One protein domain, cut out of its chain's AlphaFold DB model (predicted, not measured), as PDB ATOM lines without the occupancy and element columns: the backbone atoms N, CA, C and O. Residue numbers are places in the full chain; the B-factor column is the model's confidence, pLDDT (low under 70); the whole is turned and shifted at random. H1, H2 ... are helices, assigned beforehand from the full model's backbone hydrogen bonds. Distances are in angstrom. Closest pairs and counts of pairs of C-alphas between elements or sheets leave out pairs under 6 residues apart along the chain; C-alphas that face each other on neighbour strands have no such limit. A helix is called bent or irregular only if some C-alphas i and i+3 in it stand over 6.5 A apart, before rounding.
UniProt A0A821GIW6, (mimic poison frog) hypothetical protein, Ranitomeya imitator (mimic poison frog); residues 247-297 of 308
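AT A GLANCE: This is residues 247 to 297 of the 308 residues of the protein "(mimic poison frog) hypothetical protein" of Ranitomeya imitator (mimic poison frog) (UniProt A0A821GIW6). One long helix, H2, forms one side of the model, and the chain folds back from both of its ends toward the same side, where three short helices lie. H3 packs on the middle part of H2, H1 lies close to the first part of H2 and to H3, and H4 follows beyond H3 on the side away from H2. The turns at the two ends of H2, residues 253 to 258 and residues 271 to 276, stick out. The printed part has 51 residues with four named helices, in the order H1, H2, H3, H4, and no named strand; the class is all helix. It is only just loose, close to compact, with a radius of gyration of the C-alphas of 11.9 A and spans of 32 by 27 by 16 A.

IN THESE COORDINATES: H2 runs from residue 257 to 273 and is 24.7 A long from first to last C-alpha; C-alpha 257 is at (-25.691, -9.210, -13.038) and C-alpha 273 at (-36.825, -29.965, -5.442). H2 is neither bent nor irregular, but only just: C-alphas 263 and 266 are 6.0 A apart. H3 is residues 281 to 285, 6.1 A long. H1 is residues 248 to 251, 5.1 A long, with C-alpha 248 at (-37.698, -10.584, -12.377). H4 is residues 289 to 292, 5.6 A long, ending at C-alpha 292 at (-51.866, -14.731, -11.084).

HOW THE PARTS SIT: H2 touches H3 with residues 263 to 267 alone; their closest C-alphas are those of Lys 267 and Ile 281, 5.7 A apart. H1 is close to H2 but not clearly touching it, the closest C-alphas being those of Leu 251 and Phe 260 at 7.6 A. H1 and H3 are also close but not clearly touching, with the C-alphas of Glu 248 and Ile 282 closest at 6.7 A. H3 and H4 are close but not clearly touching, with the C-alphas of Phe 283 and Ser 289 closest at 5.0 A. H4 is apart from H1 and from H2. Every O i to N i+4 pair is within hydrogen-bond range in H3, and 11 of 13 are in H2. H1 and H4 are too short for such a pair; the one O i to N i+3 pair is within range in H1 and not in H4.

THE WHOLE: The two C-alphas farthest apart are those of His 258 and Pro 296, at 34.3 A. The printed part has no cut. The links from H1 to H2 and from H3 to H4 are tight, and the link from H2 to H3 is short. The mean pLDDT of the printed part is 75.4; residues 273 to 276 and 289 to 297 are under 70.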
ATOM      1  N   HIS A 247     -41.974  -8.252 -12.370       81.00
ATOM      2  CA  HIS A 247     -41.388  -9.541 -12.732       81.00
ATOM      3  C   HIS A 247     -39.855  -9.456 -12.762       81.00
ATOM      4  O   HIS A 247     -39.296  -8.423 -13.144       81.00
ATOM      5  N   GLU A 248     -39.164 -10.551 -12.429       83.75
ATOM      6  CA  GLU A 248     -37.698 -10.584 -12.377       83.75
ATOM      7  C   GLU A 248     -37.038 -10.160 -13.701       83.75
ATOM      8  O   GLU A 248     -36.038  -9.449 -13.690       83.75
ATOM      9  N   SER A 249     -37.644 -10.486 -14.848       82.00
ATOM     10  CA  SER A 249     -37.135 -10.105 -16.178       82.00
ATOM     11  C   SER A 249     -37.075  -8.592 -16.412       82.00
ATOM     12  O   SER A 249     -36.321  -8.123 -17.261       82.00
ATOM     13  N   ILE A 250     -37.868  -7.807 -15.678       80.25
ATOM     14  CA  ILE A 250     -37.785  -6.346 -15.732       80.25
ATOM     15  C   ILE A 250     -36.557  -5.882 -14.948       80.25
ATOM     16  O   ILE A 250     -35.858  -4.977 -15.399       80.25
ATOM     17  N   LEU A 251     -36.278  -6.512 -13.803       82.69
ATOM     18  CA  LEU A 251     -35.157  -6.159 -12.930       82.69
ATOM     19  C   LEU A 251     -33.799  -6.448 -13.571       82.69
ATOM     20  O   LEU A 251     -32.870  -5.691 -13.319       82.69
ATOM     21  N   GLU A 252     -33.693  -7.468 -14.429       87.38
ATOM     22  CA  GLU A 252     -32.457  -7.844 -15.142       87.38
ATOM     23  C   GLU A 252     -31.753  -6.647 -15.803       87.38
ATOM     24  O   GLU A 252     -30.532  -6.534 -15.764       87.38
ATOM     25  N   LYS A 253     -32.524  -5.701 -16.354       84.38
ATOM     26  CA  LYS A 253     -31.988  -4.508 -17.033       84.38
ATOM     27  C   LYS A 253     -31.500  -3.409 -16.083       84.38
ATOM     28  O   LYS A 253     -30.856  -2.469 -16.540       84.38
ATOM     29  N   TYR A 254     -31.839  -3.483 -14.795       84.81
ATOM     30  CA  TYR A 254     -31.642  -2.398 -13.826       84.81
ATOM     31  C   TYR A 254     -30.880  -2.809 -12.562       84.81
ATOM     32  O   TYR A 254     -30.550  -1.936 -11.761       84.81
ATOM     33  N   ILE A 255     -30.587  -4.099 -12.370       87.75
ATOM     34  CA  ILE A 255     -29.776  -4.585 -11.248       87.75
ATOM     35  C   ILE A 255     -28.453  -5.189 -11.744       87.75
ATOM     36  O   ILE A 255     -28.404  -5.736 -12.845       87.75
ATOM     37  N   PRO A 256     -27.369  -5.122 -10.950       94.00
ATOM     38  CA  PRO A 256     -26.108  -5.769 -11.293       94.00
ATOM     39  C   PRO A 256     -26.262  -7.272 -11.605       94.00
ATOM     40  O   PRO A 256     -27.002  -7.961 -10.893       94.00
ATOM     41  N   PRO A 257     -25.516  -7.824 -12.584       90.94
ATOM     42  CA  PRO A 257     -25.691  -9.210 -13.038       90.94
ATOM     43  C   PRO A 257     -25.579 -10.259 -11.927       90.94
ATOM     44  O   PRO A 257     -26.331 -11.229 -11.912       90.94
ATOM     45  N   HIS A 258     -24.690 -10.051 -10.953       91.12
ATOM     46  CA  HIS A 258     -24.506 -10.970  -9.826       91.12
ATOM     47  C   HIS A 258     -25.718 -10.999  -8.877       91.12
ATOM     48  O   HIS A 258     -26.050 -12.051  -8.332       91.12
ATOM     49  N   HIS A 259     -26.422  -9.873  -8.701       88.31
ATOM     50  CA  HIS A 259     -27.661  -9.832  -7.922       88.31
ATOM     51  C   HIS A 259     -28.800 -10.536  -8.659       88.31
ATOM     52  O   HIS A 259     -29.568 -11.264  -8.030       88.31
ATOM     53  N   PHE A 260     -28.877 -10.383  -9.985       89.50
ATOM     54  CA  PHE A 260     -29.851 -11.115 -10.793       89.50
ATOM     55  C   PHE A 260     -29.591 -12.625 -10.768       89.50
ATOM     56  O   PHE A 260     -30.509 -13.402 -10.516       89.50
ATOM     57  N   GLN A 261     -28.335 -13.048 -10.921       87.81
ATOM     58  CA  GLN A 261     -27.948 -14.456 -10.795       87.81
ATOM     59  C   GLN A 261     -28.281 -15.020  -9.412       87.81
ATOM     60  O   GLN A 261     -28.841 -16.107  -9.322       87.81
ATOM     61  N   SER A 262     -28.016 -14.279  -8.331       87.44
ATOM     62  CA  SER A 262     -28.386 -14.695  -6.971       87.44
ATOM     63  C   SER A 262     -29.904 -14.854  -6.795       87.44
ATOM     64  O   SER A 262     -30.353 -15.820  -6.176       87.44
ATOM     65  N   LEU A 263     -30.698 -13.950  -7.380       84.31
ATOM     66  CA  LEU A 263     -32.160 -14.025  -7.380       84.31
ATOM     67  C   LEU A 263     -32.665 -15.265  -8.141       84.31
ATOM     68  O   LEU A 263     -33.557 -15.964  -7.658       84.31
ATOM     69  N   MET A 264     -32.069 -15.560  -9.300       86.62
ATOM     70  CA  MET A 264     -32.453 -16.683 -10.164       86.62
ATOM     71  C   MET A 264     -31.944 -18.040  -9.663       86.62
ATOM     72  O   MET A 264     -32.638 -19.038  -9.826       86.62
ATOM     73  N   PHE A 265     -30.807 -18.086  -8.963       83.50
ATOM     74  CA  PHE A 265     -30.253 -19.312  -8.374       83.50
ATOM     75  C   PHE A 265     -31.259 -20.017  -7.453       83.50
ATOM     76  O   PHE A 265     -31.376 -21.242  -7.427       83.50
ATOM     77  N   LYS A 266     -32.054 -19.230  -6.720       73.31
ATOM     78  CA  LYS A 266     -33.100 -19.755  -5.838       73.31
ATOM     79  C   LYS A 266     -34.241 -20.421  -6.615       73.31
ATOM     80  O   LYS A 266     -34.833 -21.366  -6.106       73.31
ATOM     81  N   LYS A 267     -34.523 -19.964  -7.840       78.06
ATOM     82  CA  LYS A 267     -35.517 -20.561  -8.743       78.06
ATOM     83  C   LYS A 267     -35.066 -21.935  -9.221       78.06
ATOM     84  O   LYS A 267     -35.809 -22.893  -9.053       78.06
ATOM     85  N   GLU A 268     -33.835 -22.033  -9.716       75.81
ATOM     86  CA  GLU A 268     -33.245 -23.295 -10.180       75.81
ATOM     87  C   GLU A 268     -33.208 -24.338  -9.055       75.81
ATOM     88  O   GLU A 268     -33.635 -25.475  -9.234       75.81
ATOM     89  N   TYR A 269     -32.803 -23.929  -7.848       75.06
ATOM     90  CA  TYR A 269     -32.795 -24.808  -6.677       75.06
ATOM     91  C   TYR A 269     -34.195 -25.317  -6.277       75.06
ATOM     92  O   TYR A 269     -34.346 -26.477  -5.885       75.06
ATOM     93  N   LEU A 270     -35.225 -24.466  -6.352       70.75
ATOM     94  CA  LEU A 270     -36.603 -24.847  -6.024       70.75
ATOM     95  C   LEU A 270     -37.220 -25.747  -7.106       70.75
ATOM     96  O   LEU A 270     -37.843 -26.751  -6.767       70.75
ATOM     97  N   GLU A 271     -36.973 -25.465  -8.388       77.38
ATOM     98  CA  GLU A 271     -37.392 -26.318  -9.512       77.38
ATOM     99  C   GLU A 271     -36.705 -27.696  -9.496       77.38
ATOM    100  O   GLU A 271     -37.286 -28.676  -9.950       77.38
ATOM    101  N   MET A 272     -35.508 -27.821  -8.912       73.19
ATOM    102  CA  MET A 272     -34.868 -29.127  -8.689       73.19
ATOM    103  C   MET A 272     -35.524 -29.948  -7.566       73.19
ATOM    104  O   MET A 272     -35.434 -31.174  -7.574       73.19
ATOM    105  N   LYS A 273     -36.166 -29.298  -6.583       69.88
ATOM    106  CA  LYS A 273     -36.825 -29.965  -5.442       69.88
ATOM    107  C   LYS A 273     -38.315 -30.230  -5.655       69.88
ATOM    108  O   LYS A 273     -38.865 -31.115  -5.003       69.88
ATOM    109  N   SER A 274     -38.968 -29.487  -6.544       63.91
ATOM    110  CA  SER A 274     -40.377 -29.660  -6.906       63.91
ATOM    111  C   SER A 274     -40.512 -29.964  -8.395       63.91
ATOM    112  O   SER A 274     -39.981 -29.224  -9.209       63.91
ATOM    113  N   SER A 275     -41.290 -30.980  -8.785       59.69
ATOM    114  CA  SER A 275     -41.528 -31.324 -10.204       59.69
ATOM    115  C   SER A 275     -42.330 -30.262 -10.995       59.69
ATOM    116  O   SER A 275     -42.714 -30.500 -12.142       59.69
ATOM    117  N   SER A 276     -42.633 -29.109 -10.396       66.06
ATOM    118  CA  SER A 276     -43.419 -28.018 -10.973       66.06
ATOM    119  C   SER A 276     -42.531 -26.852 -11.402       66.06
ATOM    120  O   SER A 276     -41.739 -26.344 -10.612       66.06
ATOM    121  N   LYS A 277     -42.713 -26.385 -12.642       73.88
ATOM    122  CA  LYS A 277     -41.999 -25.230 -13.203       73.88
ATOM    123  C   LYS A 277     -42.495 -23.925 -12.573       73.88
ATOM    124  O   LYS A 277     -43.697 -23.652 -12.603       73.88
ATOM    125  N   ILE A 278     -41.589 -23.105 -12.047       75.56
ATOM    126  CA  ILE A 278     -41.919 -21.842 -11.379       75.56
ATOM    127  C   ILE A 278     -42.013 -20.744 -12.440       75.56
ATOM    128  O   ILE A 278     -41.057 -20.447 -13.157       75.56
ATOM    129  N   SER A 279     -43.176 -20.100 -12.559       74.50
ATOM    130  CA  SER A 279     -43.366 -19.025 -13.542       74.50
ATOM    131  C   SER A 279     -42.554 -17.775 -13.184       74.50
ATOM    132  O   SER A 279     -41.822 -17.281 -14.038       74.50
ATOM    133  N   SER A 280     -42.611 -17.327 -11.925       82.62
ATOM    134  CA  SER A 280     -41.856 -16.182 -11.399       82.62
ATOM    135  C   SER A 280     -41.344 -16.449  -9.985       82.62
ATOM    136  O   SER A 280     -42.123 -16.826  -9.108       82.62
ATOM    137  N   ILE A 281     -40.048 -16.219  -9.743       84.50
ATOM    138  CA  ILE A 281     -39.445 -16.424  -8.413       84.50
ATOM    139  C   ILE A 281     -39.933 -15.395  -7.390       84.50
ATOM    140  O   ILE A 281     -40.078 -15.707  -6.210       84.50
ATOM    141  N   ILE A 282     -40.228 -14.176  -7.844       85.38
ATOM    142  CA  ILE A 282     -40.718 -13.097  -6.983       85.38
ATOM    143  C   ILE A 282     -42.152 -13.394  -6.539       85.38
ATOM    144  O   ILE A 282     -42.471 -13.252  -5.361       85.38
ATOM    145  N   PHE A 283     -43.013 -13.852  -7.453       83.81
ATOM    146  CA  PHE A 283     -44.392 -14.211  -7.103       83.81
ATOM    147  C   PHE A 283     -44.457 -15.432  -6.188       83.81
ATOM    148  O   PHE A 283     -45.309 -15.475  -5.303       83.81
ATOM    149  N   GLU A 284     -43.549 -16.390  -6.375       81.69
ATOM    150  CA  GLU A 284     -43.427 -17.553  -5.498       81.69
ATOM    151  C   GLU A 284     -42.939 -17.157  -4.101       81.69
ATOM    152  O   GLU A 284     -43.519 -17.569  -3.098       81.69
ATOM    153  N   TRP A 285     -41.927 -16.287  -4.014       80.38
ATOM    154  CA  TRP A 285     -41.433 -15.783  -2.732       80.38
ATOM    155  C   TRP A 285     -42.504 -15.011  -1.951       80.38
ATOM    156  O   TRP A 285     -42.603 -15.157  -0.734       80.38
ATOM    157  N   LEU A 286     -43.333 -14.236  -2.653       81.62
ATOM    158  CA  LEU A 286     -44.471 -13.519  -2.078       81.62
ATOM    159  C   LEU A 286     -45.713 -14.404  -1.868       81.62
ATOM    160  O   LEU A 286     -46.708 -13.912  -1.345       81.62
ATOM    161  N   GLN A 287     -45.672 -15.681  -2.268       79.25
ATOM    162  CA  GLN A 287     -46.782 -16.644  -2.184       79.25
ATOM    163  C   GLN A 287     -48.070 -16.200  -2.903       79.25
ATOM    164  O   GLN A 287     -49.179 -16.589  -2.542       79.25
ATOM    165  N   ILE A 288     -47.934 -15.394  -3.957       77.88
ATOM    166  CA  ILE A 288     -49.053 -14.883  -4.772       77.88
ATOM    167  C   ILE A 288     -49.171 -15.592  -6.127       77.88
ATOM    168  O   ILE A 288     -50.014 -15.233  -6.952       77.88
ATOM    169  N   SER A 289     -48.347 -16.613  -6.366       69.62
ATOM    170  CA  SER A 289     -48.285 -17.370  -7.619       69.62
ATOM    171  C   SER A 289     -49.637 -17.984  -8.021       69.62
ATOM    172  O   SER A 289     -50.000 -17.932  -9.197       69.62
ATOM    173  N   ALA A 290     -50.443 -18.457  -7.063       64.38
ATOM    174  CA  ALA A 290     -51.778 -19.018  -7.316       64.38
ATOM    175  C   ALA A 290     -52.826 -17.982  -7.783       64.38
ATOM    176  O   ALA A 290     -53.750 -18.326  -8.523       64.38
ATOM    177  N   PHE A 291     -52.684 -16.709  -7.396       59.88
ATOM    178  CA  PHE A 291     -53.627 -15.645  -7.767       59.88
ATOM    179  C   PHE A 291     -53.441 -15.182  -9.221       59.88
ATOM    180  O   PHE A 291     -54.421 -14.895  -9.905       59.88
ATOM    181  N   TYR A 292     -52.200 -15.171  -9.720       59.03
ATOM    182  CA  TYR A 292     -51.866 -14.731 -11.084       59.03
ATOM    183  C   TYR A 292     -51.957 -15.838 -12.149       59.03
ATOM    184  O   TYR A 292     -52.008 -15.543 -13.344       59.03
ATOM    185  N   GLN A 293     -52.016 -17.117 -11.760       52.00
ATOM    186  CA  GLN A 293     -52.264 -18.213 -12.710       52.00
ATOM    187  C   GLN A 293     -53.721 -18.259 -13.213       52.00
ATOM    188  O   GLN A 293     -53.973 -18.818 -14.279       52.00
ATOM    189  N   ASN A 294     -54.657 -17.616 -12.501       43.25
ATOM    190  CA  ASN A 294     -56.090 -17.591 -12.823       43.25
ATOM    191  C   ASN A 294     -56.581 -16.287 -13.486       43.25
ATOM    192  O   ASN A 294     -57.768 -16.163 -13.788       43.25
ATOM    193  N   THR A 295     -55.704 -15.314 -13.753       40.38
ATOM    194  CA  THR A 295     -56.081 -14.092 -14.484       40.38
ATOM    195  C   THR A 295     -56.211 -14.359 -15.995       40.38
ATOM    196  O   THR A 295     -55.257 -14.834 -16.621       40.38
ATOM    197  N   PRO A 296     -57.365 -14.063 -16.626       37.00
ATOM    198  CA  PRO A 296     -57.655 -14.411 -18.014       37.00
ATOM    199  C   PRO A 296     -57.013 -13.421 -19.001       37.00
ATOM    200  O   PRO A 296     -57.708 -12.758 -19.760       37.00
ATOM    201  N   GLU A 297     -55.684 -13.326 -19.036       40.44
ATOM    202  CA  GLU A 297     -54.966 -12.497 -20.025       40.44
ATOM    203  C   GLU A 297     -54.306 -13.309 -21.154       40.44
ATOM    204  O   GLU A 297     -53.744 -12.748 -22.089       40.44
TER     205      GLU A 297